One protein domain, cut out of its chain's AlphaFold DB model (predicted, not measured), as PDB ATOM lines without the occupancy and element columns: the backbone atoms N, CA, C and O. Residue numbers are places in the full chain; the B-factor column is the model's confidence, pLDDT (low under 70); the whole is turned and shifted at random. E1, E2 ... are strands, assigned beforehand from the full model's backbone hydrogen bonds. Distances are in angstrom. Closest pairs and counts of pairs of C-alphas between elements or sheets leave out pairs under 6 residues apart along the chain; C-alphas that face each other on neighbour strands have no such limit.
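This is residues 212 to 220, 237 to 252 and 272 to 357 of the 579 residues of an uncharacterized protein of Flavobacteriaceae bacterium (UniProt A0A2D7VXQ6). The chain is wound in stacked turns, a short three-sided solenoid whose strands mostly stack parallel, with the antiparallel hairpin E8 and E9 at one end and E1 at the other. One side holds E1, E2, E3 and residues 297 to 300 of E5, the second holds E4 and E6, and the third holds residues 292 to 295 of E5, then E7, E9 and E8; E5 turns the corner between the third and first sides. The printed part has 111 residues, with no named helix and nine named strands, E1 to E9 in order along the chain; it is all strand by its named elements, which hold 48 residues, under half. The mixed sheet runs E1, E2, E3, E5, E7, E9, E8; E4 and E6 make a parallel sheet. The whole is compact, with a radius of gyration of the C-alphas of 13.1 A and spans of 35 by 30 by 25 A.

Find C-alpha 212 at (182.300, 172.682, 128.065); from there E1, residues 212 to 217, runs 16.0 A. E2, residues 237 to 244, is 19.4 A long, and E3 is residues 272 to 275. Next come E4, residues 284 to 287, and E5, residues 292 to 300, 16.6 A from C-alpha 292 at (192.853, 182.545, 146.507). Then read E6, residues 305 to 308, E7, residues 320 to 323, E8, residues 335 to 339, and E9, residues 342 to 345, ending at C-alpha 345 at (199.345, 176.522, 151.840).

Begin at edge strand E1, parallel to E2, with N 214 and O 240 2.8 A apart, within hydrogen-bond range. E2 is parallel to E3, with N 241 and O 272 at 2.8 A. E5 bends by 105 degrees at residue 296 and its pairing is staggered: residues 297 to 300 pair with E3, parallel, with N 275 and O 299 at 2.8 A, and residues 292 to 295 with E7, parallel, with N 322 and O 293 at 2.8 A. E7 is antiparallel to E9, with N 321 and O 343 at 2.9 A, and the hairpin E8 and E9 has N 344 and O 336 at 2.8 A. This twisted sheet and the sheet of E4 and E6 form a sandwich, two sheets face to face, with strands at 62 degrees. E4 is parallel to E6, with N 287 and O 307 at 2.8 A. The closest C-alphas of E6 and E9, those of Gly 308 and Ser 345, are 5.1 A apart.

The farthest C-alphas, those of Gly 220 and Thr 339, are 39.2 A apart. Residues 221 to 236 are cut out, with 28.7 A between C-alphas 220 and 237, and residues 253 to 271, with 12.7 A between C-alphas 252 and 272. The links E6 to E7 and E7 to E8 are long. Confidence is under 70 at residues 218 to 220, 245 to 247, 279 to 283, 310 to 316 and 347 to 357.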
ATOM      1  N   LYS A 212     181.206 172.348 128.992       73.44
ATOM      2  CA  LYS A 212     182.300 172.682 128.065       73.44
ATOM      3  C   LYS A 212     183.637 172.373 128.725       73.44
ATOM      4  O   LYS A 212     183.807 172.645 129.909       73.44
ATOM      5  N   HIS A 213     184.594 171.837 127.973       74.69
ATOM      6  CA  HIS A 213     185.916 171.492 128.499       74.69
ATOM      7  C   HIS A 213     186.975 172.439 127.931       74.69
ATOM      8  O   HIS A 213     187.281 172.407 126.745       74.69
ATOM      9  N   VAL A 214     187.543 173.286 128.787       80.94
ATOM     10  CA  VAL A 214     188.729 174.096 128.491       80.94
ATOM     11  C   VAL A 214     189.948 173.298 128.941       80.94
ATOM     12  O   VAL A 214     190.106 173.034 130.134       80.94
ATOM     13  N   ARG A 215     190.834 172.922 128.017       83.75
ATOM     14  CA  ARG A 215     192.056 172.178 128.344       83.75
ATOM     15  C   ARG A 215     193.303 172.982 127.984       83.75
ATOM     16  O   ARG A 215     193.547 173.272 126.820       83.75
ATOM     17  N   VAL A 216     194.113 173.323 128.982       81.00
ATOM     18  CA  VAL A 216     195.385 174.041 128.806       81.00
ATOM     19  C   VAL A 216     196.527 173.030 128.849       81.00
ATOM     20  O   VAL A 216     196.865 172.536 129.922       81.00
ATOM     21  N   THR A 217     197.131 172.717 127.702       75.38
ATOM     22  CA  THR A 217     198.245 171.758 127.610       75.38
ATOM     23  C   THR A 217     199.593 172.470 127.454       75.38
ATOM     24  O   THR A 217     199.734 173.453 126.728       75.38
ATOM     25  N   GLY A 218     200.615 171.981 128.160       62.50
ATOM     26  CA  GLY A 218     201.968 172.556 128.184       62.50
ATOM     27  C   GLY A 218     202.913 172.083 127.070       62.50
ATOM     28  O   GLY A 218     204.130 172.105 127.262       62.50
ATOM     29  N   GLN A 219     202.411 171.570 125.945       55.41
ATOM     30  CA  GLN A 219     203.270 170.969 124.918       55.41
ATOM     31  C   GLN A 219     204.024 172.048 124.118       55.41
ATOM     32  O   GLN A 219     203.432 172.784 123.339       55.41
ATOM     33  N   GLY A 220     205.351 172.126 124.289       51.72
ATOM     34  CA  GLY A 220     206.243 172.735 123.290       51.72
ATOM     35  C   GLY A 220     206.916 174.074 123.618       51.72
ATOM     36  O   GLY A 220     207.692 174.535 122.784       51.72
ATOM     37  N   SER A 237     182.300 179.476 134.907       79.81
ATOM     38  CA  SER A 237     181.213 179.006 135.792       79.81
ATOM     39  C   SER A 237     180.308 177.912 135.215       79.81
ATOM     40  O   SER A 237     179.486 177.380 135.941       79.81
ATOM     41  N   ASN A 238     180.423 177.612 133.918       75.56
ATOM     42  CA  ASN A 238     179.690 176.533 133.240       75.56
ATOM     43  C   ASN A 238     180.647 175.625 132.434       75.56
ATOM     44  O   ASN A 238     180.281 175.053 131.397       75.56
ATOM     45  N   ALA A 239     181.930 175.610 132.808       78.31
ATOM     46  CA  ALA A 239     182.979 174.882 132.105       78.31
ATOM     47  C   ALA A 239     183.881 174.121 133.076       78.31
ATOM     48  O   ALA A 239     184.192 174.573 134.175       78.31
ATOM     49  N   LYS A 240     184.385 172.991 132.590       84.75
ATOM     50  CA  LYS A 240     185.495 172.267 133.182       84.75
ATOM     51  C   LYS A 240     186.803 172.867 132.696       84.75
ATOM     52  O   LYS A 240     187.106 172.800 131.504       84.75
ATOM     53  N   LEU A 241     187.607 173.388 133.609       88.50
ATOM     54  CA  LEU A 241     188.967 173.838 133.345       88.50
ATOM     55  C   LEU A 241     189.950 172.729 133.719       88.50
ATOM     56  O   LEU A 241     190.098 172.384 134.885       88.50
ATOM     57  N   THR A 242     190.654 172.162 132.742       89.44
ATOM     58  CA  THR A 242     191.767 171.235 132.983       89.44
ATOM     59  C   THR A 242     193.088 171.880 132.617       89.44
ATOM     60  O   THR A 242     193.257 172.358 131.497       89.44
ATOM     61  N   ILE A 243     194.037 171.867 133.548       87.38
ATOM     62  CA  ILE A 243     195.369 172.432 133.345       87.38
ATOM     63  C   ILE A 243     196.404 171.307 133.424       87.38
ATOM     64  O   ILE A 243     196.709 170.771 134.490       87.38
ATOM     65  N   ASP A 244     196.948 170.991 132.254       83.06
ATOM     66  CA  ASP A 244     197.934 169.954 131.948       83.06
ATOM     67  C   ASP A 244     199.281 170.596 131.579       83.06
ATOM     68  O   ASP A 244     199.914 170.292 130.560       83.06
ATOM     69  N   ALA A 245     199.686 171.595 132.353       66.44
ATOM     70  CA  ALA A 245     200.802 172.440 131.979       66.44
ATOM     71  C   ALA A 245     202.122 171.991 132.619       66.44
ATOM     72  O   ALA A 245     202.231 171.723 133.818       66.44
ATOM     73  N   LYS A 246     203.162 171.967 131.784       67.88
ATOM     74  CA  LYS A 246     204.561 171.827 132.193       67.88
ATOM     75  C   LYS A 246     205.064 173.194 132.674       67.88
ATOM     76  O   LYS A 246     204.598 174.223 132.203       67.88
ATOM     77  N   ASN A 247     206.055 173.209 133.567       67.19
ATOM     78  CA  ASN A 247     206.808 174.417 133.949       67.19
ATOM     79  C   ASN A 247     206.063 175.497 134.769       67.19
ATOM     80  O   ASN A 247     206.232 176.681 134.494       67.19
ATOM     81  N   SER A 248     205.365 175.139 135.853       75.19
ATOM     82  CA  SER A 248     204.889 176.124 136.853       75.19
ATOM     83  C   SER A 248     203.793 177.073 136.343       75.19
ATOM     84  O   SER A 248     203.849 178.283 136.582       75.19
ATOM     85  N   GLN A 249     202.799 176.536 135.631       80.69
ATOM     86  CA  GLN A 249     201.655 177.317 135.151       80.69
ATOM     87  C   GLN A 249     200.882 177.911 136.329       80.69
ATOM     88  O   GLN A 249     200.585 177.221 137.305       80.69
ATOM     89  N   GLN A 250     200.569 179.201 136.229       85.94
ATOM     90  CA  GLN A 250     199.785 179.902 137.239       85.94
ATOM     91  C   GLN A 250     198.303 179.578 137.053       85.94
ATOM     92  O   GLN A 250     197.801 179.574 135.922       85.94
ATOM     93  N   MET A 251     197.628 179.292 138.161       88.81
ATOM     94  CA  MET A 251     196.181 179.110 138.225       88.81
ATOM     95  C   MET A 251     195.495 180.483 138.176       88.81
ATOM     96  O   MET A 251     195.976 181.403 138.840       88.81
ATOM     97  N   PRO A 252     194.372 180.646 137.454       89.88
ATOM     98  CA  PRO A 252     193.582 181.870 137.531       89.88
ATOM     99  C   PRO A 252     192.994 182.005 138.941       89.88
ATOM    100  O   PRO A 252     192.169 181.195 139.353       89.88
ATOM    101  N   ASP A 272     184.332 173.752 137.739       90.56
ATOM    102  CA  ASP A 272     185.084 172.501 137.851       90.56
ATOM    103  C   ASP A 272     186.542 172.666 137.423       90.56
ATOM    104  O   ASP A 272     186.843 172.913 136.252       90.56
ATOM    105  N   VAL A 273     187.471 172.467 138.361       93.69
ATOM    106  CA  VAL A 273     188.913 172.603 138.117       93.69
ATOM    107  C   VAL A 273     189.616 171.257 138.245       93.69
ATOM    108  O   VAL A 273     189.530 170.575 139.263       93.69
ATOM    109  N   VAL A 274     190.391 170.891 137.222       93.44
ATOM    110  CA  VAL A 274     191.223 169.684 137.209       93.44
ATOM    111  C   VAL A 274     192.682 170.042 136.969       93.44
ATOM    112  O   VAL A 274     193.057 170.598 135.939       93.44
ATOM    113  N   VAL A 275     193.530 169.654 137.912       91.25
ATOM    114  CA  VAL A 275     194.985 169.664 137.773       91.25
ATOM    115  C   VAL A 275     195.378 168.317 137.176       91.25
ATOM    116  O   VAL A 275     195.468 167.314 137.891       91.25
ATOM    117  N   GLY A 276     195.526 168.275 135.855       87.56
ATOM    118  CA  GLY A 276     195.671 167.026 135.115       87.56
ATOM    119  C   GLY A 276     197.125 166.606 134.886       87.56
ATOM    120  O   GLY A 276     198.076 167.301 135.273       87.56
ATOM    121  N   ASN A 277     197.304 165.396 134.353       81.75
ATOM    122  CA  ASN A 277     198.606 164.791 134.088       81.75
ATOM    123  C   ASN A 277     198.804 164.581 132.578       81.75
ATOM    124  O   ASN A 277     198.350 163.580 132.024       81.75
ATOM    125  N   ASP A 278     199.516 165.489 131.909       70.38
ATOM    126  CA  ASP A 278     200.117 165.173 130.609       70.38
ATOM    127  C   ASP A 278     201.368 164.318 130.835       70.38
ATOM    128  O   ASP A 278     202.163 164.644 131.714       70.38
ATOM    129  N   ALA A 279     201.553 163.256 130.047       53.56
ATOM    130  CA  ALA A 279     202.403 162.077 130.290       53.56
ATOM    131  C   ALA A 279     203.936 162.301 130.451       53.56
ATOM    132  O   ALA A 279     204.727 161.380 130.250       53.56
ATOM    133  N   GLY A 280     204.395 163.505 130.798       57.03
ATOM    134  CA  GLY A 280     205.779 163.837 131.128       57.03
ATOM    135  C   GLY A 280     205.948 164.274 132.587       57.03
ATOM    136  O   GLY A 280     205.125 164.998 133.136       57.03
ATOM    137  N   ASN A 281     207.054 163.861 133.210       54.34
ATOM    138  CA  ASN A 281     207.399 164.213 134.589       54.34
ATOM    139  C   ASN A 281     207.337 165.735 134.846       54.34
ATOM    140  O   ASN A 281     208.040 166.499 134.186       54.34
ATOM    141  N   GLY A 282     206.599 166.154 135.883       57.31
ATOM    142  CA  GLY A 282     206.782 167.464 136.523       57.31
ATOM    143  C   GLY A 282     205.753 168.557 136.209       57.31
ATOM    144  O   GLY A 282     206.115 169.733 136.280       57.31
ATOM    145  N   ASN A 283     204.496 168.213 135.909       67.69
ATOM    146  CA  ASN A 283     203.414 169.199 135.759       67.69
ATOM    147  C   ASN A 283     203.128 169.886 137.103       67.69
ATOM    148  O   ASN A 283     202.446 169.337 137.970       67.69
ATOM    149  N   LYS A 284     203.713 171.070 137.291       79.62
ATOM    150  CA  LYS A 284     203.535 171.913 138.475       79.62
ATOM    151  C   LYS A 284     202.579 173.042 138.128       79.62
ATOM    152  O   LYS A 284     202.894 173.854 137.262       79.62
ATOM    153  N   ASN A 285     201.460 173.095 138.834       84.62
ATOM    154  CA  ASN A 285     200.521 174.203 138.814       84.62
ATOM    155  C   ASN A 285     200.677 175.001 140.107       84.62
ATOM    156  O   ASN A 285     200.904 174.417 141.171       84.62
ATOM    157  N   ILE A 286     200.621 176.326 140.007       86.56
ATOM    158  CA  ILE A 286     200.918 177.235 141.115       86.56
ATOM    159  C   ILE A 286     199.738 178.170 141.355       86.56
ATOM    160  O   ILE A 286     199.252 178.815 140.432       86.56
ATOM    161  N   ILE A 287     199.311 178.259 142.610       90.56
ATOM    162  CA  ILE A 287     198.494 179.354 143.126       90.56
ATOM    163  C   ILE A 287     199.479 180.407 143.648       90.56
ATOM    164  O   ILE A 287     200.254 180.090 144.561       90.56
ATOM    165  N   PRO A 288     199.505 181.629 143.083       87.50
ATOM    166  CA  PRO A 288     200.428 182.665 143.528       87.50
ATOM    167  C   PRO A 288     200.279 182.999 145.018       87.50
ATOM    168  O   PRO A 288     199.253 182.741 145.653       87.50
ATOM    169  N   GLU A 289     201.333 183.571 145.594       87.62
ATOM    170  CA  GLU A 289     201.368 183.964 147.008       87.62
ATOM    171  C   GLU A 289     200.284 184.983 147.351       87.62
ATOM    172  O   GLU A 289     200.081 185.951 146.621       87.62
ATOM    173  N   GLY A 290     199.621 184.791 148.494       89.06
ATOM    174  CA  GLY A 290     198.604 185.719 148.991       89.06
ATOM    175  C   GLY A 290     197.294 185.720 148.203       89.06
ATOM    176  O   GLY A 290     196.421 186.525 148.516       89.06
ATOM    177  N   LEU A 291     197.152 184.847 147.202       92.50
ATOM    178  CA  LEU A 291     195.955 184.751 146.375       92.50
ATOM    179  C   LEU A 291     195.112 183.524 146.715       92.50
ATOM    180  O   LEU A 291     195.584 182.562 147.332       92.50
ATOM    181  N   THR A 292     193.860 183.575 146.268       94.06
ATOM    182  CA  THR A 292     192.853 182.545 146.507       94.06
ATOM    183  C   THR A 292     192.374 181.954 145.187       94.06
ATOM    184  O   THR A 292     191.881 182.674 144.318       94.06
ATOM    185  N   LEU A 293     192.483 180.632 145.059       95.44
ATOM    186  CA  LEU A 293     191.763 179.873 144.042       95.44
ATOM    187  C   LEU A 293     190.350 179.589 144.552       95.44
ATOM    188  O   LEU A 293     190.190 178.877 145.542       95.44
ATOM    189  N   GLU A 294     189.339 180.125 143.877       96.00
ATOM    190  CA  GLU A 294     187.929 179.901 144.208       96.00
ATOM    191  C   GLU A 294     187.298 179.030 143.122       96.00
ATOM    192  O   GLU A 294     187.335 179.394 141.948       96.00
ATOM    193  N   CYS A 295     186.765 177.863 143.493       95.62
ATOM    194  CA  CYS A 295     186.081 176.959 142.562       95.62
ATOM    195  C   CYS A 295     184.960 176.158 143.239       95.62
ATOM    196  O   CYS A 295     184.904 176.084 144.464       95.62
ATOM    197  N   ALA A 296     184.045 175.562 142.473       94.69
ATOM    198  CA  ALA A 296     183.032 174.669 143.041       94.69
ATOM    199  C   ALA A 296     183.642 173.302 143.381       94.69
ATOM    200  O   ALA A 296     183.519 172.855 144.523       94.69
ATOM    201  N   SER A 297     184.364 172.693 142.435       95.38
ATOM    202  CA  SER A 297     185.053 171.412 142.608       95.38
ATOM    203  C   SER A 297     186.526 171.478 142.182       95.38
ATOM    204  O   SER A 297     186.916 172.224 141.277       95.38
ATOM    205  N   LEU A 298     187.366 170.679 142.852       96.44
ATOM    206  CA  LEU A 298     188.798 170.573 142.573       96.44
ATOM    207  C   LEU A 298     189.248 169.108 142.537       96.44
ATOM    208  O   LEU A 298     189.154 168.390 143.534       96.44
ATOM    209  N   GLU A 299     189.818 168.676 141.412       94.88
ATOM    210  CA  GLU A 299     190.489 167.381 141.267       94.88
ATOM    211  C   GLU A 299     191.985 167.573 140.992       94.88
ATOM    212  O   GLU A 299     192.383 168.310 140.093       94.88
ATOM    213  N   ILE A 300     192.832 166.851 141.725       91.56
ATOM    214  CA  ILE A 300     194.268 166.753 141.451       91.56
ATOM    215  C   ILE A 300     194.561 165.327 141.009       91.56
ATOM    216  O   ILE A 300     194.505 164.405 141.824       91.56
ATOM    217  N   GLN A 301     194.881 165.126 139.733       89.69
ATOM    218  CA  GLN A 301     195.101 163.795 139.172       89.69
ATOM    219  C   GLN A 301     196.441 163.184 139.608       89.69
ATOM    220  O   GLN A 301     197.366 163.870 140.041       89.69
ATOM    221  N   SER A 302     196.544 161.855 139.500       84.38
ATOM    222  CA  SER A 302     197.769 161.124 139.844       84.38
ATOM    223  C   SER A 302     198.942 161.579 138.974       84.38
ATOM    224  O   SER A 302     198.811 161.661 137.753       84.38
ATOM    225  N   GLY A 303     200.089 161.857 139.601       80.62
ATOM    226  CA  GLY A 303     201.298 162.365 138.941       80.62
ATOM    227  C   GLY A 303     201.365 163.891 138.774       80.62
ATOM    228  O   GLY A 303     202.423 164.403 138.399       80.62
ATOM    229  N   SER A 304     200.290 164.615 139.091       84.50
ATOM    230  CA  SER A 304     200.219 166.079 139.011       84.50
ATOM    231  C   SER A 304     200.588 166.759 140.328       84.50
ATOM    232  O   SER A 304     200.494 166.156 141.401       84.50
ATOM    233  N   TYR A 305     200.982 168.033 140.248       85.38
ATOM    234  CA  TYR A 305     201.357 168.838 141.407       85.38
ATOM    235  C   TYR A 305     200.594 170.169 141.441       85.38
ATOM    236  O   TYR A 305     200.615 170.905 140.454       85.38
ATOM    237  N   LEU A 306     199.991 170.505 142.584       88.81
ATOM    238  CA  LEU A 306     199.401 171.822 142.857       88.81
ATOM    239  C   LEU A 306     200.071 172.455 144.079       88.81
ATOM    240  O   LEU A 306     199.978 171.922 145.181       88.81
ATOM    241  N   TYR A 307     200.720 173.601 143.910       87.31
ATOM    242  CA  TYR A 307     201.413 174.283 145.000       87.31
ATOM    243  C   TYR A 307     200.884 175.694 145.226       87.31
ATOM    244  O   TYR A 307     200.616 176.424 144.283       87.31
ATOM    245  N   GLY A 308     200.759 176.083 146.487       86.94
ATOM    246  CA  GLY A 308     200.523 177.449 146.914       86.94
ATOM    247  C   GLY A 308     201.821 178.096 147.364       86.94
ATOM    248  O   GLY A 308     202.526 177.542 148.216       86.94
ATOM    249  N   GLY A 309     202.096 179.272 146.815       74.69
ATOM    250  CA  GLY A 309     203.250 180.102 147.129       74.69
ATOM    251  C   GLY A 309     204.366 180.029 146.085       74.69
ATOM    252  O   GLY A 309     204.390 179.153 145.218       74.69
ATOM    253  N   GLY A 310     205.300 180.979 146.143       61.81
ATOM    254  CA  GLY A 310     206.445 181.048 145.251       61.81
ATOM    255  C   GLY A 310     207.454 179.942 145.543       61.81
ATOM    256  O   GLY A 310     207.436 179.273 146.575       61.81
ATOM    257  N   THR A 311     208.403 179.756 144.630       54.03
ATOM    258  CA  THR A 311     209.504 178.791 144.793       54.03
ATOM    259  C   THR A 311     210.473 179.155 145.927       54.03
ATOM    260  O   THR A 311     211.354 178.361 146.255       54.03
ATOM    261  N   ASN A 312     210.317 180.336 146.535       54.84
ATOM    262  CA  ASN A 312     211.174 180.850 147.591       54.84
ATOM    263  C   ASN A 312     210.531 180.626 148.965       54.84
ATOM    264  O   ASN A 312     209.508 181.208 149.298       54.84
ATOM    265  N   LEU A 313     211.197 179.815 149.788       52.06
ATOM    266  CA  LEU A 313     210.795 179.341 151.123       52.06
ATOM    267  C   LEU A 313     210.593 180.437 152.204       52.06
ATOM    268  O   LEU A 313     210.573 180.111 153.388       52.06
ATOM    269  N   GLN A 314     210.534 181.726 151.855       49.72
ATOM    270  CA  GLN A 314     210.676 182.836 152.815       49.72
ATOM    271  C   GLN A 314     209.590 183.913 152.772       49.72
ATOM    272  O   GLN A 314     209.688 184.904 153.496       49.72
ATOM    273  N   THR A 315     208.549 183.753 151.970       55.12
ATOM    274  CA  THR A 315     207.456 184.726 151.912       55.12
ATOM    275  C   THR A 315     206.360 184.353 152.912       55.12
ATOM    276  O   THR A 315     206.014 183.190 153.111       55.12
ATOM    277  N   SER A 316     205.858 185.358 153.628       60.38
ATOM    278  CA  SER A 316     204.890 185.205 154.722       60.38
ATOM    279  C   SER A 316     203.440 185.048 154.251       60.38
ATOM    280  O   SER A 316     202.566 184.763 155.070       60.38
ATOM    281  N   ALA A 317     203.166 185.247 152.960       83.06
ATOM    282  CA  ALA A 317     201.821 185.196 152.406       83.06
ATOM    283  C   ALA A 317     201.479 183.772 151.943       83.06
ATOM    284  O   ALA A 317     202.013 183.281 150.949       83.06
ATOM    285  N   LYS A 318     200.573 183.113 152.674       86.88
ATOM    286  CA  LYS A 318     200.008 181.820 152.272       86.88
ATOM    287  C   LYS A 318     199.087 182.001 151.061       86.88
ATOM    288  O   LYS A 318     198.474 183.051 150.893       86.88
ATOM    289  N   SER A 319     198.992 180.971 150.234       91.44
ATOM    290  CA  SER A 319     197.960 180.874 149.200       91.44
ATOM    291  C   SER A 319     196.765 180.115 149.753       91.44
ATOM    292  O   SER A 319     196.923 179.266 150.638       91.44
ATOM    293  N   HIS A 320     195.584 180.386 149.217       93.94
ATOM    294  CA  HIS A 320     194.335 179.811 149.695       93.94
ATOM    295  C   HIS A 320     193.583 179.089 148.576       93.94
ATOM    296  O   HIS A 320     193.715 179.422 147.398       93.94
ATOM    297  N   ILE A 321     192.797 178.089 148.958       96.44
ATOM    298  CA  ILE A 321     191.822 177.423 148.095       96.44
ATOM    299  C   ILE A 321     190.481 177.484 148.815       96.44
ATOM    300  O   ILE A 321     190.381 177.003 149.945       96.44
ATOM    301  N   HIS A 322     189.477 178.061 148.165       96.88
ATOM    302  CA  HIS A 322     188.086 178.016 148.597       96.88
ATOM    303  C   HIS A 322     187.314 177.118 147.634       96.88
ATOM    304  O   HIS A 322     187.261 177.389 146.433       96.88
ATOM    305  N   VAL A 323     186.739 176.047 148.166       96.81
ATOM    306  CA  VAL A 323     185.940 175.081 147.413       96.81
ATOM    307  C   VAL A 323     184.608 174.825 148.090       96.81
ATOM    308  O   VAL A 323     184.503 174.865 149.316       96.81
ATOM    309  N   ILE A 324     183.589 174.554 147.278       95.00
ATOM    310  CA  ILE A 324     182.269 174.137 147.765       95.00
ATOM    311  C   ILE A 324     182.284 172.631 148.041       95.00
ATOM    312  O   ILE A 324     181.802 172.176 149.077       95.00
ATOM    313  N   GLU A 325     182.859 171.859 147.123       94.00
ATOM    314  CA  GLU A 325     183.000 170.415 147.234       94.00
ATOM    315  C   GLU A 325     184.390 170.033 147.741       94.00
ATOM    316  O   GLU A 325     185.406 170.638 147.390       94.00
ATOM    317  N   LYS A 326     184.454 168.975 148.555       92.19
ATOM    318  CA  LYS A 326     185.727 168.485 149.079       92.19
ATOM    319  C   LYS A 326     186.658 168.076 147.923       92.19
ATOM    320  O   LYS A 326     186.246 167.257 147.099       92.19
ATOM    321  N   PRO A 327     187.919 168.552 147.876       94.31
ATOM    322  CA  PRO A 327     188.821 168.235 146.777       94.31
ATOM    323  C   PRO A 327     189.087 166.733 146.648       94.31
ATOM    324  O   PRO A 327     189.315 166.033 147.639       94.31
ATOM    325  N   THR A 328     189.150 166.241 145.411       93.81
ATOM    326  CA  THR A 328     189.606 164.880 145.102       93.81
ATOM    327  C   THR A 328     191.105 164.898 144.821       93.81
ATOM    328  O   THR A 328     191.545 165.342 143.762       93.81
ATOM    329  N   ILE A 329     191.913 164.394 145.755       89.81
ATOM    330  CA  ILE A 329     193.379 164.486 145.682       89.81
ATOM    331  C   ILE A 329     193.974 163.105 145.382       89.81
ATOM    332  O   ILE A 329     193.989 162.222 146.237       89.81
ATOM    333  N   ARG A 330     194.465 162.920 144.154       85.56
ATOM    334  CA  ARG A 330     195.223 161.739 143.692       85.56
ATOM    335  C   ARG A 330     196.690 162.069 143.391       85.56
ATOM    336  O   ARG A 330     197.515 161.161 143.346       85.56
ATOM    337  N   GLY A 331     196.995 163.344 143.141       84.75
ATOM    338  CA  GLY A 331     198.350 163.871 142.963       84.75
ATOM    339  C   GLY A 331     198.952 164.432 144.250       84.75
ATOM    340  O   GLY A 331     198.564 164.064 145.356       84.75
ATOM    341  N   THR A 332     199.926 165.328 144.103       84.00
ATOM    342  CA  THR A 332     200.624 165.983 145.221       84.00
ATOM    343  C   THR A 332     200.198 167.442 145.351       84.00
ATOM    344  O   THR A 332     200.055 168.145 144.351       84.00
ATOM    345  N   TRP A 333     200.065 167.933 146.583       88.31
ATOM    346  CA  TRP A 333     199.828 169.352 146.854       88.31
ATOM    347  C   TRP A 333     200.413 169.806 148.197       88.31
ATOM    348  O   TRP A 333     200.827 168.952 148.983       88.31
ATOM    349  N   ASN A 334     200.456 171.120 148.472       86.12
ATOM    350  CA  ASN A 334     200.938 171.668 149.753       86.12
ATOM    351  C   ASN A 334     199.930 172.449 150.595       86.12
ATOM    352  O   ASN A 334     200.300 173.430 151.241       86.12
ATOM    353  N   PHE A 335     198.682 171.999 150.632       88.88
ATOM    354  CA  PHE A 335     197.628 172.681 151.373       88.88
ATOM    355  C   PHE A 335     197.166 171.875 152.589       88.88
ATOM    356  O   PHE A 335     197.113 170.646 152.554       88.88
ATOM    357  N   GLU A 336     196.830 172.587 153.662       88.94
ATOM    358  CA  GLU A 336     196.149 172.065 154.847       88.94
ATOM    359  C   GLU A 336     194.728 172.625 154.913       88.94
ATOM    360  O   GLU A 336     194.501 173.795 154.602       88.94
ATOM    361  N   GLU A 337     193.767 171.795 155.312       92.75
ATOM    362  CA  GLU A 337     192.402 172.244 155.585       92.75
ATOM    363  C   GLU A 337     192.402 173.075 156.874       92.75
ATOM    364  O   GLU A 337     192.810 172.595 157.932       92.75
ATOM    365  N   THR A 338     191.974 174.331 156.782       90.31
ATOM    366  CA  THR A 338     191.873 175.240 157.938       90.31
ATOM    367  C   THR A 338     190.461 175.270 158.512       90.31
ATOM    368  O   THR A 338     190.279 175.373 159.724       90.31
ATOM    369  N   THR A 339     189.463 175.145 157.641       94.00
ATOM    370  CA  THR A 339     188.054 174.901 157.952       94.00
ATOM    371  C   THR A 339     187.419 174.223 156.737       94.00
ATOM    372  O   THR A 339     188.032 174.196 155.671       94.00
ATOM    373  N   ASP A 340     186.211 173.679 156.888       92.75
ATOM    374  CA  ASP A 340     185.488 173.018 155.795       92.75
ATOM    375  C   ASP A 340     185.426 173.913 154.546       92.75
ATOM    376  O   ASP A 340     185.048 175.086 154.630       92.75
ATOM    377  N   GLY A 341     185.889 173.377 153.416       92.38
ATOM    378  CA  GLY A 341     185.980 174.090 152.140       92.38
ATOM    379  C   GLY A 341     187.111 175.124 152.012       92.38
ATOM    380  O   GLY A 341     187.280 175.686 150.932       92.38
ATOM    381  N   ILE A 342     187.917 175.385 153.051       95.75
ATOM    382  CA  ILE A 342     189.006 176.381 153.018       95.75
ATOM    383  C   ILE A 342     190.350 175.736 153.347       95.75
ATOM    384  O   ILE A 342     190.630 175.346 154.488       95.75
ATOM    385  N   TYR A 343     191.241 175.742 152.361       94.75
ATOM    386  CA  TYR A 343     192.588 175.203 152.470       94.75
ATOM    387  C   TYR A 343     193.627 176.317 152.362       94.75
ATOM    388  O   TYR A 343     193.451 177.286 151.624       94.75
ATOM    389  N   SER A 344     194.727 176.195 153.097       92.12
ATOM    390  CA  SER A 344     195.809 177.180 153.112       92.12
ATOM    391  C   SER A 344     197.148 176.496 152.881       92.12
ATOM    392  O   SER A 344     197.369 175.384 153.359       92.12
ATOM    393  N   SER A 345     198.046 177.125 152.125       89.38
ATOM    394  CA  SER A 345     199.345 176.522 151.840       89.38
ATOM    395  C   SER A 345     200.204 176.433 153.105       89.38
ATOM    396  O   SER A 345     200.253 177.353 153.926       89.38
ATOM    397  N   ILE A 346     200.920 175.322 153.279       81.69
ATOM    398  CA  ILE A 346     201.747 175.073 154.472       81.69
ATOM    399  C   ILE A 346     203.158 175.681 154.380       81.69
ATOM    400  O   ILE A 346     204.049 175.329 155.150       81.69
ATOM    401  N   GLY A 347     203.357 176.622 153.451       69.19
ATOM    402  CA  GLY A 347     204.646 177.226 153.118       69.19
ATOM    403  C   GLY A 347     205.356 176.517 151.964       69.19
ATOM    404  O   GLY A 347     204.935 175.451 151.498       69.19
ATOM    405  N   GLY A 348     206.432 177.135 151.469       60.34
ATOM    406  CA  GLY A 348     207.253 176.536 150.427       60.34
ATOM    407  C   GLY A 348     207.809 175.208 150.938       60.34
ATOM    408  O   GLY A 348     208.543 175.167 151.921       60.34
ATOM    409  N   VAL A 349     207.434 174.103 150.305       51.94
ATOM    410  CA  VAL A 349     208.037 172.799 150.577       51.94
ATOM    411  C   VAL A 349     208.958 172.479 149.416       51.94
ATOM    412  O   VAL A 349     208.546 172.419 148.257       51.94
ATOM    413  N   SER A 350     210.244 172.305 149.709       50.88
ATOM    414  CA  SER A 350     211.230 171.847 148.738       50.88
ATOM    415  C   SER A 350     210.943 170.385 148.378       50.88
ATOM    416  O   SER A 350     211.552 169.481 148.928       50.88
ATOM    417  N   SER A 351     209.986 170.160 147.477       50.62
ATOM    418  CA  SER A 351     209.775 168.946 146.666       50.62
ATOM    419  C   SER A 351     209.770 167.566 147.356       50.62
ATOM    420  O   SER A 351     209.815 166.566 146.647       50.62
ATOM    421  N   ALA A 352     209.676 167.449 148.679       45.03
ATOM    422  CA  ALA A 352     209.620 166.144 149.326       45.03
ATOM    423  C   ALA A 352     208.700 166.166 150.547       45.03
ATOM    424  O   ALA A 352     209.019 166.750 151.578       45.03
ATOM    425  N   SER A 353     207.588 165.447 150.393       47.50
ATOM    426  CA  SER A 353     206.781 164.865 151.466       47.50
ATOM    427  C   SER A 353     205.742 165.773 152.119       47.50
ATOM    428  O   SER A 353     205.891 166.206 153.256       47.50
ATOM    429  N   ILE A 354     204.597 165.915 151.451       54.16
ATOM    430  CA  ILE A 354     203.316 166.093 152.149       54.16
ATOM    431  C   ILE A 354     202.566 164.770 152.050       54.16
ATOM    432  O   ILE A 354     201.662 164.577 151.250       54.16
ATOM    433  N   HIS A 355     203.033 163.821 152.855       56.50
ATOM    434  CA  HIS A 355     202.312 162.593 153.197       56.50
ATOM    435  C   HIS A 355     202.380 162.332 154.706       56.50
ATOM    436  O   HIS A 355     202.231 161.202 155.160       56.50
ATOM    437  N   THR A 356     202.611 163.365 155.518       53.25
ATOM    438  CA  THR A 356     202.424 163.230 156.959       53.25
ATOM    439  C   THR A 356     200.953 163.481 157.249       53.25
ATOM    440  O   THR A 356     200.515 164.629 157.288       53.25
ATOM    441  N   LEU A 357     200.183 162.408 157.451       60.69
ATOM    442  CA  LEU A 357     198.925 162.495 158.190       60.69
ATOM    443  C   LEU A 357     199.277 162.981 159.600       60.69
ATOM    444  O   LEU A 357     199.638 162.191 160.468       60.69
TER     445      LEU A 357